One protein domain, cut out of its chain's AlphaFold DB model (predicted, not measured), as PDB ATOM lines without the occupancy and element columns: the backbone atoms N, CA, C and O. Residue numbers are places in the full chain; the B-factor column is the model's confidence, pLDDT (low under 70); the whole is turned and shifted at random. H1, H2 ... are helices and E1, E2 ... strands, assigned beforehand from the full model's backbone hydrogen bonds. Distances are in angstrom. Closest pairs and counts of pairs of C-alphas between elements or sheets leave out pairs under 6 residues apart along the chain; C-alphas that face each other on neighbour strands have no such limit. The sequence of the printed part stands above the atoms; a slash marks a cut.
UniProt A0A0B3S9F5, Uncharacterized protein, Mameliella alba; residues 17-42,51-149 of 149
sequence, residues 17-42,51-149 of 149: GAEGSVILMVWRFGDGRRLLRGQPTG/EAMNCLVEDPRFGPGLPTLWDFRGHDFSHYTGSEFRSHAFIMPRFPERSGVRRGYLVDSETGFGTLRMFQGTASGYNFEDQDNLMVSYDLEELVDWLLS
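Overview. This is residues 17 to 42 and 51 to 149 of the 149 residues of an uncharacterized protein of Mameliella alba (UniProt A0A0B3S9F5). A twisted sheet of five strands runs through the domain, a long hairpin, E1 and E2, beside three short parallel strands, E3, E4 and E5. Helices lie on both faces, three layers with H1 and H3 on one face and H4 on the other; H2 packs on H3, off the sheet. The printed part has 125 residues, with four named helices and five named strands that follow each other along the chain as E1 E2 H1 E3 H2 E4 H3 E5 H4; the sheet, in the order E1 E2 E3 E4 E5, is mixed, and the class is mixed, helices and strands. It is compact, radius of gyration of the C-alphas 13.8 A, spanning 38 by 31 by 30 A.

Along the chain. E1, residues 19 to 29, begins at C-alpha 19 (-10.456, 9.885, 40.100) and is 32.5 A long; E2, 34 to 42, is 26.5 A. H1 is 51 to 58, E3 68 to 71, H2 82 to 89 and E4 103 to 106. H3, 110 to 125, is 22.4 A long; E5 is 134 to 137. H4, 140 to 147, ends at C-alpha 147 (-38.642, 1.633, 36.847).

Arrangement. E1 and E2 are antiparallel, N 25 and O 37 2.8 A apart. E2 and E3 are parallel, as are E3 and E4, and E4 and E5; N 69 and O 36, N 104 and O 68, and N 135 and O 103 are 2.8, 2.8 and 3.0 A apart. H1 is over E1 and E2, height over the sheet 10.1 A. H3 runs along E5, 11 degrees on the local plane. H4 is on the sheet; its closest C-alphas with E4 are Leu 143 and Gly 104, 5.8 A. H2 and H3 touch at a steep tilt of 56 degrees, closest C-alphas Ala 89 and Ala 123, 6.3 A. In H1, H2, H3 and H4 every O i to N i+4 pair is within hydrogen-bond range.

Size, cuts and confidence. The C-alphas of Asp 31 and Ser 83 are the farthest apart, 40.5 A. Residues 43 to 50 are not printed; C-alphas 42 and 51 are 15.7 A apart. The link H2 to E4 is long. No printed residue is under 70 in pLDDT.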
ATOM      1  N   GLY A  17     -12.774   4.487  42.652       93.62
ATOM      2  CA  GLY A  17     -11.743   4.484  41.618       93.62
ATOM      3  C   GLY A  17     -10.645   5.507  41.919       93.62
ATOM      4  O   GLY A  17     -10.608   6.119  42.989       93.62
ATOM      5  N   ALA A  18      -9.740   5.711  40.966       92.44
ATOM      6  CA  ALA A  18      -8.615   6.633  41.118       92.44
ATOM      7  C   ALA A  18      -9.036   8.115  41.136       92.44
ATOM      8  O   ALA A  18      -8.469   8.907  41.889       92.44
ATOM      9  N   GLU A  19     -10.022   8.490  40.314       91.50
ATOM     10  CA  GLU A  19     -10.456   9.885  40.100       91.50
ATOM     11  C   GLU A  19     -11.953  10.099  40.375       91.50
ATOM     12  O   GLU A  19     -12.516  11.164  40.105       91.50
ATOM     13  N   GLY A  20     -12.618   9.083  40.914       93.06
ATOM     14  CA  GLY A  20     -14.058   9.072  41.085       93.06
ATOM     15  C   GLY A  20     -14.525   7.905  41.932       93.06
ATOM     16  O   GLY A  20     -13.738   7.095  42.417       93.06
ATOM     17  N   SER A  21     -15.828   7.828  42.132       95.69
ATOM     18  CA  SER A  21     -16.464   6.757  42.890       95.69
ATOM     19  C   SER A  21     -17.892   6.561  42.414       95.69
ATOM     20  O   SER A  21     -18.465   7.420  41.742       95.69
ATOM     21  N   VAL A  22     -18.503   5.456  42.815       96.31
ATOM     22  CA  VAL A  22     -19.945   5.277  42.713       96.31
ATOM     23  C   VAL A  22     -20.500   4.798  44.040       96.31
ATOM     24  O   VAL A  22     -20.071   3.784  44.593       96.31
ATOM     25  N   ILE A  23     -21.507   5.516  44.531       97.19
ATOM     26  CA  ILE A  23     -22.305   5.067  45.666       97.19
ATOM     27  C   ILE A  23     -23.467   4.246  45.123       97.19
ATOM     28  O   ILE A  23     -24.330   4.753  44.405       97.19
ATOM     29  N   LEU A  24     -23.492   2.973  45.483       97.31
ATOM     30  CA  LEU A  24     -24.537   2.020  45.161       97.31
ATOM     31  C   LEU A  24     -25.452   1.871  46.369       97.31
ATOM     32  O   LEU A  24     -25.006   1.569  47.474       97.31
ATOM     33  N   MET A  25     -26.745   2.064  46.157       96.94
ATOM     34  CA  MET A  25     -27.770   1.972  47.187       96.94
ATOM     35  C   MET A  25     -28.901   1.064  46.732       96.94
ATOM     36  O   MET A  25     -29.236   1.018  45.551       96.94
ATOM     37  N   VAL A  26     -29.539   0.394  47.684       97.19
ATOM     38  CA  VAL A  26     -30.845  -0.231  47.467       97.19
ATOM     39  C   VAL A  26     -31.888   0.556  48.232       97.19
ATOM     40  O   VAL A  26     -31.811   0.677  49.454       97.19
ATOM     41  N   TRP A  27     -32.876   1.070  47.516       96.12
ATOM     42  CA  TRP A  27     -34.085   1.632  48.093       96.12
ATOM     43  C   TRP A  27     -35.150   0.557  48.213       96.12
ATOM     44  O   TRP A  27     -35.381  -0.205  47.275       96.12
ATOM     45  N   ARG A  28     -35.817   0.514  49.365       95.62
ATOM     46  CA  ARG A  28     -37.021  -0.286  49.596       95.62
ATOM     47  C   ARG A  28     -38.195   0.651  49.838       95.62
ATOM     48  O   ARG A  28     -38.136   1.475  50.751       95.62
ATOM     49  N   PHE A  29     -39.244   0.485  49.046       94.31
ATOM     50  CA  PHE A  29     -40.484   1.254  49.136       94.31
ATOM     51  C   PHE A  29     -41.464   0.595  50.115       94.31
ATOM     52  O   PHE A  29     -41.329  -0.591  50.442       94.31
ATOM     53  N   GLY A  30     -42.449   1.359  50.598       91.56
ATOM     54  CA  GLY A  30     -43.448   0.887  51.569       91.56
ATOM     55  C   GLY A  30     -44.242  -0.355  51.129       91.56
ATOM     56  O   GLY A  30     -44.642  -1.157  51.969       91.56
ATOM     57  N   ASP A  31     -44.405  -0.567  49.822       91.00
ATOM     58  CA  ASP A  31     -45.061  -1.746  49.232       91.00
ATOM     59  C   ASP A  31     -44.138  -2.972  49.072       91.00
ATOM     60  O   ASP A  31     -44.563  -4.030  48.607       91.00
ATOM     61  N   GLY A  32     -42.872  -2.852  49.475       92.44
ATOM     62  CA  GLY A  32     -41.874  -3.913  49.414       92.44
ATOM     63  C   GLY A  32     -41.095  -3.999  48.102       92.44
ATOM     64  O   GLY A  32     -40.140  -4.781  48.056       92.44
ATOM     65  N   ARG A  33     -41.429  -3.201  47.076       94.62
ATOM     66  CA  ARG A  33     -40.612  -3.090  45.860       94.62
ATOM     67  C   ARG A  33     -39.234  -2.516  46.195       94.62
ATOM     68  O   ARG A  33     -39.059  -1.773  47.166       94.62
ATOM     69  N   ARG A  34     -38.238  -2.898  45.395       95.50
ATOM     70  CA  ARG A  34     -36.831  -2.525  45.587       95.50
ATOM     71  C   ARG A  34     -36.281  -1.904  44.309       95.50
ATOM     72  O   ARG A  34     -36.579  -2.391  43.223       95.50
ATOM     73  N   LEU A  35     -35.464  -0.868  44.458       96.38
ATOM     74  CA  LEU A  35     -34.790  -0.179  43.361       96.38
ATOM     75  C   LEU A  35     -33.312  -0.007  43.686       96.38
ATOM     76  O   LEU A  35     -32.966   0.368  44.805       96.38
ATOM     77  N   LEU A  36     -32.442  -0.247  42.711       97.06
ATOM     78  CA  LEU A  36     -31.029   0.087  42.834       97.06
ATOM     79  C   LEU A  36     -30.823   1.551  42.440       97.06
ATOM     80  O   LEU A  36     -31.310   1.965  41.394       97.06
ATOM     81  N   ARG A  37     -30.077   2.323  43.230       96.25
ATOM     82  CA  ARG A  37     -29.587   3.651  42.844       96.25
ATOM     83  C   ARG A  37     -28.066   3.663  42.792       96.25
ATOM     84  O   ARG A  37     -27.427   3.425  43.811       96.25
ATOM     85  N   GLY A  38     -27.502   3.965  41.630       96.62
ATOM     86  CA  GLY A  38     -26.084   4.266  41.465       96.62
ATOM     87  C   GLY A  38     -25.881   5.770  41.349       96.62
ATOM     88  O   GLY A  38     -26.551   6.413  40.549       96.62
ATOM     89  N   GLN A  39     -24.981   6.337  42.145       96.38
ATOM     90  CA  GLN A  39     -24.648   7.759  42.118       96.38
ATOM     91  C   GLN A  39     -23.142   7.919  41.865       96.38
ATOM     92  O   GLN A  39     -22.362   7.857  42.820       96.38
ATOM     93  N   PRO A  40     -22.720   8.055  40.596       93.94
ATOM     94  CA  PRO A  40     -21.322   8.261  40.249       93.94
ATOM     95  C   PRO A  40     -20.872   9.701  40.521       93.94
ATOM     96  O   PRO A  40     -21.606  10.661  40.289       93.94
ATOM     97  N   THR A  41     -19.630   9.855  40.964       91.81
ATOM     98  CA  THR A  41     -18.935  11.133  41.143       91.81
ATOM     99  C   THR A  41     -17.543  11.048  40.529       91.81
ATOM    100  O   THR A  41     -16.912   9.993  40.556       91.81
ATOM    101  N   GLY A  42     -17.054  12.158  39.970       90.19
ATOM    102  CA  GLY A  42     -15.765  12.175  39.276       90.19
ATOM    103  C   GLY A  42     -15.734  11.240  38.065       90.19
ATOM    104  O   GLY A  42     -16.771  10.946  37.468       90.19
ATOM    105  N   GLU A  51     -15.898  -3.200  38.007       94.69
ATOM    106  CA  GLU A  51     -15.900  -3.536  39.437       94.69
ATOM    107  C   GLU A  51     -17.199  -3.108  40.126       94.69
ATOM    108  O   GLU A  51     -17.806  -3.897  40.854       94.69
ATOM    109  N   ALA A  52     -17.696  -1.904  39.830       94.19
ATOM    110  CA  ALA A  52     -18.994  -1.465  40.327       94.19
ATOM    111  C   ALA A  52     -20.135  -2.377  39.855       94.19
ATOM    112  O   ALA A  52     -21.005  -2.743  40.644       94.19
ATOM    113  N   MET A  53     -20.112  -2.796  38.588       93.62
ATOM    114  CA  MET A  53     -21.096  -3.727  38.032       93.62
ATOM    115  C   MET A  53     -21.003  -5.127  38.658       93.62
ATOM    116  O   MET A  53     -22.049  -5.709  38.947       93.62
ATOM    117  N   ASN A  54     -19.794  -5.637  38.937       94.50
ATOM    118  CA  ASN A  54     -19.593  -6.878  39.699       94.50
ATOM    119  C   ASN A  54     -20.263  -6.777  41.073       94.50
ATOM    120  O   ASN A  54     -20.990  -7.689  41.461       94.50
ATOM    121  N   CYS A  55     -20.120  -5.643  41.770       93.62
ATOM    122  CA  CYS A  55     -20.796  -5.428  43.049       93.62
ATOM    123  C   CYS A  55     -22.325  -5.561  42.930       93.62
ATOM    124  O   CYS A  55     -22.954  -6.117  43.824       93.62
ATOM    125  N   LEU A  56     -22.944  -5.110  41.830       91.88
ATOM    126  CA  LEU A  56     -24.397  -5.257  41.639       91.88
ATOM    127  C   LEU A  56     -24.838  -6.710  41.417       91.88
ATOM    128  O   LEU A  56     -26.007  -7.030  41.638       91.88
ATOM    129  N   VAL A  57     -23.948  -7.556  40.894       92.94
ATOM    130  CA  VAL A  57     -24.248  -8.950  40.537       92.94
ATOM    131  C   VAL A  57     -23.925  -9.899  41.683       92.94
ATOM    132  O   VAL A  57     -24.739 -10.766  41.998       92.94
ATOM    133  N   GLU A  58     -22.766  -9.731  42.313       92.69
ATOM    134  CA  GLU A  58     -22.233 -10.676  43.295       92.69
ATOM    135  C   GLU A  58     -22.716 -10.398  44.722       92.69
ATOM    136  O   GLU A  58     -22.844 -11.329  45.520       92.69
ATOM    137  N   ASP A  59     -23.005  -9.139  45.069       93.00
ATOM    138  CA  ASP A  59     -23.450  -8.808  46.419       93.00
ATOM    139  C   ASP A  59     -24.949  -9.138  46.589       93.00
ATOM    140  O   ASP A  59     -25.813  -8.532  45.935       93.00
ATOM    141  N   PRO A  60     -25.297 -10.064  47.508       90.50
ATOM    142  CA  PRO A  60     -26.668 -10.537  47.690       90.50
ATOM    143  C   PRO A  60     -27.629  -9.442  48.170       90.50
ATOM    144  O   PRO A  60     -28.846  -9.615  48.091       90.50
ATOM    145  N   ARG A  61     -27.115  -8.309  48.666       92.31
ATOM    146  CA  ARG A  61     -27.932  -7.160  49.061       92.31
ATOM    147  C   ARG A  61     -28.504  -6.428  47.852       92.31
ATOM    148  O   ARG A  61     -29.590  -5.875  47.978       92.31
ATOM    149  N   PHE A  62     -27.838  -6.434  46.699       89.62
ATOM    150  CA  PHE A  62     -28.305  -5.740  45.495       89.62
ATOM    151  C   PHE A  62     -29.120  -6.684  44.616       89.62
ATOM    152  O   PHE A  62     -30.318  -6.484  44.448       89.62
ATOM    153  N   GLY A  63     -28.509  -7.768  44.146       84.12
ATOM    154  CA  GLY A  63     -29.143  -8.723  43.246       84.12
ATOM    155  C   GLY A  63     -29.142  -8.257  41.777       84.12
ATOM    156  O   GLY A  63     -29.467  -7.103  41.471       84.12
ATOM    157  N   PRO A  64     -28.838  -9.161  40.828       91.25
ATOM    158  CA  PRO A  64     -28.598  -8.792  39.432       91.25
ATOM    159  C   PRO A  64     -29.852  -8.289  38.695       91.25
ATOM    160  O   PRO A  64     -29.736  -7.490  37.773       91.25
ATOM    161  N   GLY A  65     -31.049  -8.699  39.123       92.81
ATOM    162  CA  GLY A  65     -32.309  -8.368  38.446       92.81
ATOM    163  C   GLY A  65     -32.978  -7.057  38.872       92.81
ATOM    164  O   GLY A  65     -34.050  -6.750  38.358       92.81
ATOM    165  N   LEU A  66     -32.419  -6.297  39.826       94.88
ATOM    166  CA  LEU A  66     -33.066  -5.056  40.271       94.88
ATOM    167  C   LEU A  66     -33.004  -3.962  39.192       94.88
ATOM    168  O   LEU A  66     -31.895  -3.649  38.733       94.88
ATOM    169  N   PRO A  67     -34.143  -3.303  38.873       96.19
ATOM    170  CA  PRO A  67     -34.153  -2.070  38.094       96.19
ATOM    171  C   PRO A  67     -33.194  -1.048  38.698       96.19
ATOM    172  O   PRO A  67     -33.004  -0.999  39.918       96.19
ATOM    173  N   THR A  68     -32.538  -0.267  37.846       96.38
ATOM    174  CA  THR A  68     -31.458   0.629  38.276       96.38
ATOM    175  C   THR A  68     -31.726   2.065  37.873       96.38
ATOM    176  O   THR A  68     -31.876   2.367  36.697       96.38
ATOM    177  N   LEU A  69     -31.719   2.959  38.850       97.19
ATOM    178  CA  LEU A  69     -31.630   4.396  38.667       97.19
ATOM    179  C   LEU A  69     -30.159   4.819  38.746       97.19
ATOM    180  O   LEU A  69     -29.533   4.709  39.795       97.19
ATOM    181  N   TRP A  70     -29.613   5.343  37.662       96.50
ATOM    182  CA  TRP A  70     -28.329   6.027  37.651       96.50
ATOM    183  C   TRP A  70     -28.553   7.527  37.821       96.50
ATOM    184  O   TRP A  70     -29.085   8.190  36.932       96.50
ATOM    185  N   ASP A  71     -28.180   8.052  38.982       97.00
ATOM    186  CA  ASP A  71     -28.322   9.460  39.336       97.00
ATOM    187  C   ASP A  71     -27.046  10.228  39.002       97.00
ATOM    188  O   ASP A  71     -26.089  10.239  39.774       97.00
ATOM    189  N   PHE A  72     -27.055  10.862  37.835       95.38
ATOM    190  CA  PHE A  72     -25.962  11.657  37.291       95.38
ATOM    191  C   PHE A  72     -26.104  13.157  37.581       95.38
ATOM    192  O   PHE A  72     -25.423  13.971  36.959       95.38
ATOM    193  N   ARG A  73     -26.983  13.561  38.504       92.94
ATOM    194  CA  ARG A  73     -27.083  14.976  38.882       92.94
ATOM    195  C   ARG A  73     -25.768  15.457  39.488       92.94
ATOM    196  O   ARG A  73     -25.204  14.799  40.363       92.94
ATOM    197  N   GLY A  74     -25.276  16.596  39.012       88.12
ATOM    198  CA  GLY A  74     -23.966  17.131  39.379       88.12
ATOM    199  C   GLY A  74     -22.766  16.386  38.779       88.12
ATOM    200  O   GLY A  74     -21.632  16.718  39.122       88.12
ATOM    201  N   HIS A  75     -22.980  15.403  37.897       89.69
ATOM    202  CA  HIS A  75     -21.895  14.772  37.147       89.69
ATOM    203  C   HIS A  75     -21.421  15.687  36.012       89.69
ATOM    204  O   HIS A  75     -22.229  16.244  35.263       89.69
ATOM    205  N   ASP A  76     -20.104  15.832  35.862       87.81
ATOM    206  CA  ASP A  76     -19.520  16.654  34.807       87.81
ATOM    207  C   ASP A  76     -19.370  15.858  33.504       87.81
ATOM    208  O   ASP A  76     -18.431  15.088  33.310       87.81
ATOM    209  N   PHE A  77     -20.302  16.081  32.581       86.12
ATOM    210  CA  PHE A  77     -20.273  15.464  31.256       86.12
ATOM    211  C   PHE A  77     -19.354  16.180  30.255       86.12
ATOM    212  O   PHE A  77     -19.191  15.689  29.139       86.12
ATOM    213  N   SER A  78     -18.752  17.326  30.596       79.38
ATOM    214  CA  SER A  78     -17.960  18.123  29.642       79.38
ATOM    215  C   SER A  78     -16.702  17.404  29.142       79.38
ATOM    216  O   SER A  78     -16.261  17.634  28.015       79.38
ATOM    217  N   HIS A  79     -16.173  16.489  29.953       71.06
ATOM    218  CA  HIS A  79     -15.012  15.664  29.636       71.06
ATOM    219  C   HIS A  79     -15.378  14.252  29.161       71.06
ATOM    220  O   HIS A  79     -14.491  13.505  28.758       71.06
ATOM    221  N   TYR A  80     -16.666  13.895  29.151       76.50
ATOM    222  CA  TYR A  80     -17.133  12.560  28.787       76.50
ATOM    223  C   TYR A  80     -17.267  12.428  27.268       76.50
ATOM    224  O   TYR A  80     -18.226  12.886  26.644       76.50
ATOM    225  N   THR A  81     -16.286  11.795  26.633       76.75
ATOM    226  CA  THR A  81     -16.281  11.618  25.179       76.75
ATOM    227  C   THR A  81     -17.207  10.481  24.749       76.75
ATOM    228  O   THR A  81     -17.371   9.472  25.435       76.75
ATOM    229  N   GLY A  82     -17.721  10.545  23.515       72.44
ATOM    230  CA  GLY A  82     -18.482   9.428  22.938       72.44
ATOM    231  C   GLY A  82     -17.692   8.107  22.850       72.44
ATOM    232  O   GLY A  82     -18.292   7.045  22.696       72.44
ATOM    233  N   SER A  83     -16.356   8.148  22.926       76.00
ATOM    234  CA  SER A  83     -15.500   6.955  22.912       76.00
ATOM    235  C   SER A  83     -15.457   6.237  24.260       76.00
ATOM    236  O   SER A  83     -15.661   5.023  24.303       76.00
ATOM    237  N   GLU A  84     -15.293   6.983  25.352       80.06
ATOM    238  CA  GLU A  84     -15.359   6.461  26.723       80.06
ATOM    239  C   GLU A  84     -16.738   5.899  26.995       80.06
ATOM    240  O   GLU A  84     -16.907   4.788  27.489       80.06
ATOM    241  N   PHE A  85     -17.728   6.630  26.523       74.88
ATOM    242  CA  PHE A  85     -19.105   6.281  26.696       74.88
ATOM    243  C   PHE A  85     -19.486   4.960  25.991       74.88
ATOM    244  O   PHE A  85     -20.130   4.083  26.571       74.88
ATOM    245  N   ARG A  86     -18.984   4.732  24.767       77.25
ATOM    246  CA  ARG A  86     -19.060   3.408  24.121       77.25
ATOM    247  C   ARG A  86     -18.334   2.343  24.936       77.25
ATOM    248  O   ARG A  86     -18.853   1.240  25.075       77.25
ATOM    249  N   SER A  87     -17.154   2.654  25.470       82.44
ATOM    250  CA  SER A  87     -16.367   1.700  26.258       82.44
ATOM    251  C   SER A  87     -17.129   1.184  27.486       82.44
ATOM    252  O   SER A  87     -17.053  -0.013  27.772       82.44
ATOM    253  N   HIS A  88     -17.928   2.045  28.134       84.94
ATOM    254  CA  HIS A  88     -18.829   1.665  29.223       84.94
ATOM    255  C   HIS A  88     -20.012   0.827  28.726       84.94
ATOM    256  O   HIS A  88     -20.333  -0.182  29.347       84.94
ATOM    257  N   ALA A  89     -20.604   1.147  27.570       79.12
ATOM    258  CA  ALA A  89     -21.650   0.315  26.956       79.12
ATOM    259  C   ALA A  89     -21.181  -1.134  26.718       79.12
ATOM    260  O   ALA A  89     -21.891  -2.089  27.030       79.12
ATOM    261  N   PHE A  90     -19.944  -1.306  26.240       82.88
ATOM    262  CA  PHE A  90     -19.326  -2.618  26.009       82.88
ATOM    263  C   PHE A  90     -19.005  -3.398  27.295       82.88
ATOM    264  O   PHE A  90     -18.508  -4.523  27.219       82.88
ATOM    265  N   ILE A  91     -19.251  -2.832  28.479       86.88
ATOM    266  CA  ILE A  91     -19.191  -3.576  29.738       86.88
ATOM    267  C   ILE A  91     -20.441  -4.450  29.900       86.88
ATOM    268  O   ILE A  91     -20.320  -5.555  30.420       86.88
ATOM    269  N   MET A  92     -21.613  -4.014  29.413       83.50
ATOM    270  CA  MET A  92     -22.898  -4.696  29.643       83.50
ATOM    271  C   MET A  92     -22.885  -6.189  29.256       83.50
ATOM    272  O   MET A  92     -23.325  -6.996  30.073       83.50
ATOM    273  N   PRO A  93     -22.307  -6.609  28.107       86.25
ATOM    274  CA  PRO A  93     -22.251  -8.026  27.736       86.25
ATOM    275  C   PRO A  93     -21.455  -8.922  28.699       86.25
ATOM    276  O   PRO A  93     -21.586 -10.141  28.634       86.25
ATOM    277  N   ARG A  94     -20.627  -8.351  29.587       90.19
ATOM    278  CA  ARG A  94     -19.913  -9.100  30.641       90.19
ATOM    279  C   ARG A  94     -20.830  -9.507  31.800       90.19
ATOM    280  O   ARG A  94     -20.404 -10.304  32.624       90.19
ATOM    281  N   PHE A  95     -22.048  -8.965  31.855       91.44
ATOM    282  CA  PHE A  95     -23.009  -9.125  32.946       91.44
ATOM    283  C   PHE A  95     -24.369  -9.616  32.423       91.44
ATOM    284  O   PHE A  95     -25.369  -8.896  32.538       91.44
ATOM    285  N   PRO A  96     -24.433 -10.813  31.805       91.12
ATOM    286  CA  PRO A  96     -25.661 -11.335  31.201       91.12
ATOM    287  C   PRO A  96     -26.822 -11.482  32.197       91.12
ATOM    288  O   PRO A  96     -27.980 -11.391  31.803       91.12
ATOM    289  N   GLU A  97     -26.542 -11.635  33.491       91.94
ATOM    290  CA  GLU A  97     -27.530 -11.697  34.573       91.94
ATOM    291  C   GLU A  97     -28.318 -10.392  34.735       91.94
ATOM    292  O   GLU A  97     -29.391 -10.386  35.336       91.94
ATOM    293  N   ARG A  98     -27.786  -9.285  34.205       91.44
ATOM    294  CA  ARG A  98     -28.443  -7.974  34.184       91.44
ATOM    295  C   ARG A  98     -29.100  -7.657  32.837       91.44
ATOM    296  O   ARG A  98     -29.616  -6.555  32.668       91.44
ATOM    297  N   SER A  99     -29.074  -8.582  31.877       88.75
ATOM    298  CA  SER A  99     -29.700  -8.391  30.566       88.75
ATOM    299  C   SER A  99     -31.203  -8.142  30.716       88.75
ATOM    300  O   SER A  99     -31.894  -8.892  31.404       88.75
ATOM    301  N   GLY A 100     -31.722  -7.104  30.056       88.31
ATOM    302  CA  GLY A 100     -33.153  -6.771  30.077       88.31
ATOM    303  C   GLY A 100     -33.634  -6.044  31.338       88.31
ATOM    304  O   GLY A 100     -34.821  -5.755  31.464       88.31
ATOM    305  N   VAL A 101     -32.738  -5.722  32.275       92.44
ATOM    306  CA  VAL A 101     -33.073  -4.897  33.440       92.44
ATOM    307  C   VAL A 101     -33.379  -3.466  32.993       92.44
ATOM    308  O   VAL A 101     -32.600  -2.857  32.259       92.44
ATOM    309  N   ARG A 102     -34.474  -2.881  33.491       95.25
ATOM    310  CA  ARG A 102     -34.774  -1.467  33.232       95.25
ATOM    311  C   ARG A 102     -33.747  -0.547  33.888       95.25
ATOM    312  O   ARG A 102     -33.396  -0.731  35.058       95.25
ATOM    313  N   ARG A 103     -33.281   0.459  33.145       94.88
ATOM    314  CA  ARG A 103     -32.310   1.452  33.622       94.88
ATOM    315  C   ARG A 103     -32.785   2.868  33.337       94.88
ATOM    316  O   ARG A 103     -32.999   3.244  32.189       94.88
ATOM    317  N   GLY A 104     -32.929   3.643  34.400       96.31
ATOM    318  CA  GLY A 104     -33.255   5.058  34.356       96.31
ATOM    319  C   GLY A 104     -31.997   5.888  34.553       96.31
ATOM    320  O   GLY A 104     -31.182   5.559  35.408       96.31
ATOM    321  N   TYR A 105     -31.844   6.962  33.794       96.00
ATOM    322  CA  TYR A 105     -30.747   7.913  33.905       96.00
ATOM    323  C   TYR A 105     -31.318   9.272  34.288       96.00
ATOM    324  O   TYR A 105     -31.980   9.919  33.476       96.00
ATOM    325  N   LEU A 106     -31.078   9.680  35.531       97.25
ATOM    326  CA  LEU A 106     -31.483  10.981  36.042       97.25
ATOM    327  C   LEU A 106     -30.355  11.984  35.828       97.25
ATOM    328  O   LEU A 106     -29.225  11.747  36.251       97.25
ATOM    329  N   VAL A 107     -30.672  13.110  35.203       96.19
ATOM    330  CA  VAL A 107     -29.726  14.189  34.894       96.19
ATOM    331  C   VAL A 107     -30.288  15.540  35.320       96.19
ATOM    332  O   VAL A 107     -31.487  15.688  35.527       96.19
ATOM    333  N   ASP A 108     -29.424  16.542  35.440       95.19
ATOM    334  CA  ASP A 108     -29.785  17.943  35.701       95.19
ATOM    335  C   ASP A 108     -29.177  18.920  34.678       95.19
ATOM    336  O   ASP A 108     -29.274  20.136  34.844       95.19
ATOM    337  N   SER A 109     -28.571  18.403  33.603       93.50
ATOM    338  CA  SER A 109     -27.960  19.205  32.541       93.50
ATOM    339  C   SER A 109     -28.349  18.717  31.146       93.50
ATOM    340  O   SER A 109     -28.442  17.515  30.892       93.50
ATOM    341  N   GLU A 110     -28.503  19.660  30.215       93.19
ATOM    342  CA  GLU A 110     -28.760  19.377  28.793       93.19
ATOM    343  C   GLU A 110     -27.627  18.558  28.158       93.19
ATOM    344  O   GLU A 110     -27.867  17.659  27.353       93.19
ATOM    345  N   THR A 111     -26.377  18.822  28.555       91.00
ATOM    346  CA  THR A 111     -25.214  18.046  28.105       91.00
ATOM    347  C   THR A 111     -25.314  16.589  28.558       91.00
ATOM    348  O   THR A 111     -25.109  15.686  27.743       91.00
ATOM    349  N   GLY A 112     -25.671  16.343  29.823       91.19
ATOM    350  CA  GLY A 112     -25.889  14.992  30.338       91.19
ATOM    351  C   GLY A 112     -27.048  14.287  29.639       91.19
ATOM    352  O   GLY A 112     -26.898  13.147  29.199       91.19
ATOM    353  N   PHE A 113     -28.170  14.986  29.447       93.31
ATOM    354  CA  PHE A 113     -29.331  14.452  28.738       93.31
ATOM    355  C   PHE A 113     -28.989  14.040  27.304       93.31
ATOM    356  O   PHE A 113     -29.249  12.904  26.905       93.31
ATOM    357  N   GLY A 114     -28.346  14.926  26.538       91.12
ATOM    358  CA  GLY A 114     -27.905  14.632  25.174       91.12
ATOM    359  C   GLY A 114     -26.951  13.437  25.118       91.12
ATOM    360  O   GLY A 114     -27.146  12.525  24.311       91.12
ATOM    361  N   THR A 115     -25.971  13.394  26.024       89.19
ATOM    362  CA  THR A 115     -24.982  12.307  26.110       89.19
ATOM    363  C   THR A 115     -25.646  10.958  26.397       89.19
ATOM    364  O   THR A 115     -25.419   9.979  25.682       89.19
ATOM    365  N   LEU A 116     -26.533  10.897  27.391       90.06
ATOM    366  CA  LEU A 116     -27.212   9.660  27.778       90.06
ATOM    367  C   LEU A 116     -28.306   9.248  26.784       90.06
ATOM    368  O   LEU A 116     -28.583   8.064  26.617       90.06
ATOM    369  N   ARG A 117     -28.891  10.177  26.027       89.75
ATOM    370  CA  ARG A 117     -29.777   9.816  24.908       89.75
ATOM    371  C   ARG A 117     -29.005   9.210  23.739       89.75
ATOM    372  O   ARG A 117     -29.478   8.245  23.135       89.75
ATOM    373  N   MET A 118     -27.798   9.702  23.455       85.62
ATOM    374  CA  MET A 118     -26.902   9.060  22.486       85.62
ATOM    375  C   MET A 118     -26.519   7.638  22.922       85.62
ATOM    376  O   MET A 118     -26.402   6.752  22.069       85.62
ATOM    377  N   PHE A 119     -26.395   7.380  24.231       82.38
ATOM    378  CA  PHE A 119     -26.239   6.020  24.762       82.38
ATOM    379  C   PHE A 119     -27.342   5.098  24.381       82.38
ATOM    380  O   PHE A 119     -27.081   4.019  23.874       82.38
ATOM    381  N   GLN A 120     -28.559   5.528  24.666       83.69
ATOM    382  CA  GLN A 120     -29.716   4.689  24.548       83.69
ATOM    383  C   GLN A 120     -29.860   4.232  23.095       83.69
ATOM    384  O   GLN A 120     -30.068   3.049  22.844       83.69
ATOM    385  N   GLY A 121     -29.614   5.139  22.142       81.50
ATOM    386  CA  GLY A 121     -29.537   4.792  20.723       81.50
ATOM    387  C   GLY A 121     -28.362   3.869  20.375       81.50
ATOM    388  O   GLY A 121     -28.522   2.945  19.584       81.50
ATOM    389  N   THR A 122     -27.185   4.076  20.973       80.00
ATOM    390  CA  THR A 122     -25.993   3.249  20.714       80.00
ATOM    391  C   THR A 122     -26.139   1.830  21.274       80.00
ATOM    392  O   THR A 122     -25.905   0.866  20.554       80.00
ATOM    393  N   ALA A 123     -26.534   1.687  22.538       77.94
ATOM    394  CA  ALA A 123     -26.729   0.403  23.204       77.94
ATOM    395  C   ALA A 123     -27.781  -0.446  22.477       77.94
ATOM    396  O   ALA A 123     -27.546  -1.631  22.249       77.94
ATOM    397  N   SER A 124     -28.869   0.188  22.023       78.88
ATOM    398  CA  SER A 124     -29.876  -0.442  21.165       78.88
ATOM    399  C   SER A 124     -29.324  -0.820  19.790       78.88
ATOM    400  O   SER A 124     -29.433  -1.971  19.375       78.88
ATOM    401  N   GLY A 125     -28.615   0.088  19.112       76.88
ATOM    402  CA  GLY A 125     -28.032  -0.178  17.792       76.88
ATOM    403  C   GLY A 125     -27.010  -1.324  17.755       76.88
ATOM    404  O   GLY A 125     -26.831  -1.945  16.708       76.88
ATOM    405  N   TYR A 126     -26.361  -1.630  18.882       75.88
ATOM    406  CA  TYR A 126     -25.454  -2.775  19.033       75.88
ATOM    407  C   TYR A 126     -26.100  -4.004  19.703       75.88
ATOM    408  O   TYR A 126     -25.402  -4.983  19.959       75.88
ATOM    409  N   ASN A 127     -27.414  -3.982  19.960       74.19
ATOM    410  CA  ASN A 127     -28.164  -5.030  20.665       74.19
ATOM    411  C   ASN A 127     -27.616  -5.363  22.066       74.19
ATOM    412  O   ASN A 127     -27.718  -6.503  22.519       74.19
ATOM    413  N   PHE A 128     -27.010  -4.391  22.752       74.44
ATOM    414  CA  PHE A 128     -26.608  -4.565  24.151       74.44
ATOM    415  C   PHE A 128     -27.794  -4.430  25.093       74.44
ATOM    416  O   PHE A 128     -27.840  -5.115  26.107       74.44
ATOM    417  N   GLU A 129     -28.742  -3.561  24.752       75.75
ATOM    418  CA  GLU A 129     -29.956  -3.317  25.524       75.75
ATOM    419  C   GLU A 129     -31.101  -2.933  24.595       75.75
ATOM    420  O   GLU A 129     -30.880  -2.324  23.551       75.75
ATOM    421  N   ASP A 130     -32.328  -3.243  25.000       81.06
ATOM    422  CA  ASP A 130     -33.509  -2.707  24.333       81.06
ATOM    423  C   ASP A 130     -33.656  -1.218  24.676       81.06
ATOM    424  O   ASP A 130     -33.502  -0.814  25.834       81.06
ATOM    425  N   GLN A 131     -33.984  -0.397  23.681       81.25
ATOM    426  CA  GLN A 131     -34.290   1.009  23.911       81.25
ATOM    427  C   GLN A 131     -35.470   1.174  24.879       81.25
ATOM    428  O   GLN A 131     -35.467   2.139  25.646       81.25
ATOM    429  N   ASP A 132     -36.410   0.226  24.882       86.94
ATOM    430  CA  ASP A 132     -37.575   0.206  25.769       86.94
ATOM    431  C   ASP A 132     -37.210  -0.118  27.227       86.94
ATOM    432  O   ASP A 132     -37.996   0.143  28.136       86.94
ATOM    433  N   ASN A 133     -35.998  -0.630  27.478       90.62
ATOM    434  CA  ASN A 133     -35.467  -0.875  28.821       90.62
ATOM    435  C   ASN A 133     -34.626   0.287  29.355       90.62
ATOM    436  O   ASN A 133     -34.079   0.185  30.456       90.62
ATOM    437  N   LEU A 134     -34.507   1.391  28.617       93.00
ATOM    438  CA  LEU A 134     -33.720   2.553  29.013       93.00
ATOM    439  C   LEU A 134     -34.601   3.809  29.031       93.00
ATOM    440  O   LEU A 134     -35.399   4.040  28.126       93.00
ATOM    441  N   MET A 135     -34.422   4.674  30.023       94.88
ATOM    442  CA  MET A 135     -35.084   5.981  30.065       94.88
ATOM    443  C   MET A 135     -34.113   7.038  30.575       94.88
ATOM    444  O   MET A 135     -33.382   6.792  31.526       94.88
ATOM    445  N   VAL A 136     -34.096   8.212  29.947       95.69
ATOM    446  CA  VAL A 136     -33.332   9.380  30.406       95.69
ATOM    447  C   VAL A 136     -34.340  10.467  30.748       95.69
ATOM    448  O   VAL A 136     -35.171  10.787  29.899       95.69
ATOM    449  N   SER A 137     -34.285  11.022  31.957       96.44
ATOM    450  CA  SER A 137     -35.193  12.092  32.387       96.44
ATOM    451  C   SER A 137     -34.506  13.066  33.343       96.44
ATOM    452  O   SER A 137     -33.466  12.773  33.935       96.44
ATOM    453  N   TYR A 138     -35.115  14.238  33.482       96.50
ATOM    454  CA  TYR A 138     -34.818  15.215  34.525       96.50
ATOM    455  C   TYR A 138     -35.675  15.000  35.783       96.50
ATOM    456  O   TYR A 138     -35.391  15.583  36.831       96.50
ATOM    457  N   ASP A 139     -36.732  14.191  35.680       96.12
ATOM    458  CA  ASP A 139     -37.703  13.962  36.741       96.12
ATOM    459  C   ASP A 139     -37.448  12.619  37.438       96.12
ATOM    460  O   ASP A 139     -37.454  11.542  36.838       96.12
ATOM    461  N   LEU A 140     -37.189  12.698  38.742       95.25
ATOM    462  CA  LEU A 140     -36.939  11.535  39.580       95.25
ATOM    463  C   LEU A 140     -38.208  10.709  39.818       95.25
ATOM    464  O   LEU A 140     -38.111   9.486  39.872       95.25
ATOM    465  N   GLU A 141     -39.368  11.347  39.981       93.75
ATOM    466  CA  GLU A 141     -40.627  10.638  40.236       93.75
ATOM    467  C   GLU A 141     -41.033   9.831  39.005       93.75
ATOM    468  O   GLU A 141     -41.294   8.636  39.122       93.75
ATOM    469  N   GLU A 142     -40.953  10.442  37.820       95.31
ATOM    470  CA  GLU A 142     -41.204   9.764  36.542       95.31
ATOM    471  C   GLU A 142     -40.325   8.516  36.378       95.31
ATOM    472  O   GLU A 142     -40.825   7.432  36.064       95.31
ATOM    473  N   LEU A 143     -39.014   8.643  36.620       95.81
ATOM    474  CA  LEU A 143     -38.090   7.517  36.490       95.81
ATOM    475  C   LEU A 143     -38.391   6.410  37.491       95.81
ATOM    476  O   LEU A 143     -38.330   5.238  37.126       95.81
ATOM    477  N   VAL A 144     -38.684   6.757  38.743       95.69
ATOM    478  CA  VAL A 144     -38.996   5.768  39.779       95.69
ATOM    479  C   VAL A 144     -40.290   5.030  39.444       95.69
ATOM    480  O   VAL A 144     -40.304   3.799  39.499       95.69
ATOM    481  N   ASP A 145     -41.339   5.744  39.037       94.75
ATOM    482  CA  ASP A 145     -42.614   5.138  38.650       94.75
ATOM    483  C   ASP A 145     -42.443   4.201  37.450       94.75
ATOM    484  O   ASP A 145     -42.906   3.058  37.479       94.75
ATOM    485  N   TRP A 146     -41.709   4.633  36.422       96.31
ATOM    486  CA  TRP A 146     -41.424   3.800  35.256       96.31
ATOM    487  C   TRP A 146     -40.568   2.572  35.608       96.31
ATOM    488  O   TRP A 146     -40.880   1.457  35.177       96.31
ATOM    489  N   LEU A 147     -39.525   2.731  36.430       96.69
ATOM    490  CA  LEU A 147     -38.642   1.633  36.847       96.69
ATOM    491  C   LEU A 147     -39.368   0.556  37.659       96.69
ATOM    492  O   LEU A 147     -38.962  -0.604  37.617       96.69
ATOM    493  N   LEU A 148     -40.416   0.932  38.393       94.00
ATOM    494  CA  LEU A 148     -41.159   0.038  39.282       94.00
ATOM    495  C   LEU A 148     -42.485  -0.480  38.695       94.00
ATOM    496  O   LEU A 148     -43.220  -1.163  39.421       94.00
ATOM    497  N   SER A 149     -42.800  -0.139  37.440       90.50
ATOM    498  CA  SER A 149     -44.045  -0.516  36.742       90.50
ATOM    499  C   SER A 149     -44.057  -1.913  36.125       90.50
ATOM    500  O   SER A 149     -42.992  -2.392  35.671       90.50
TER     501      SER A 149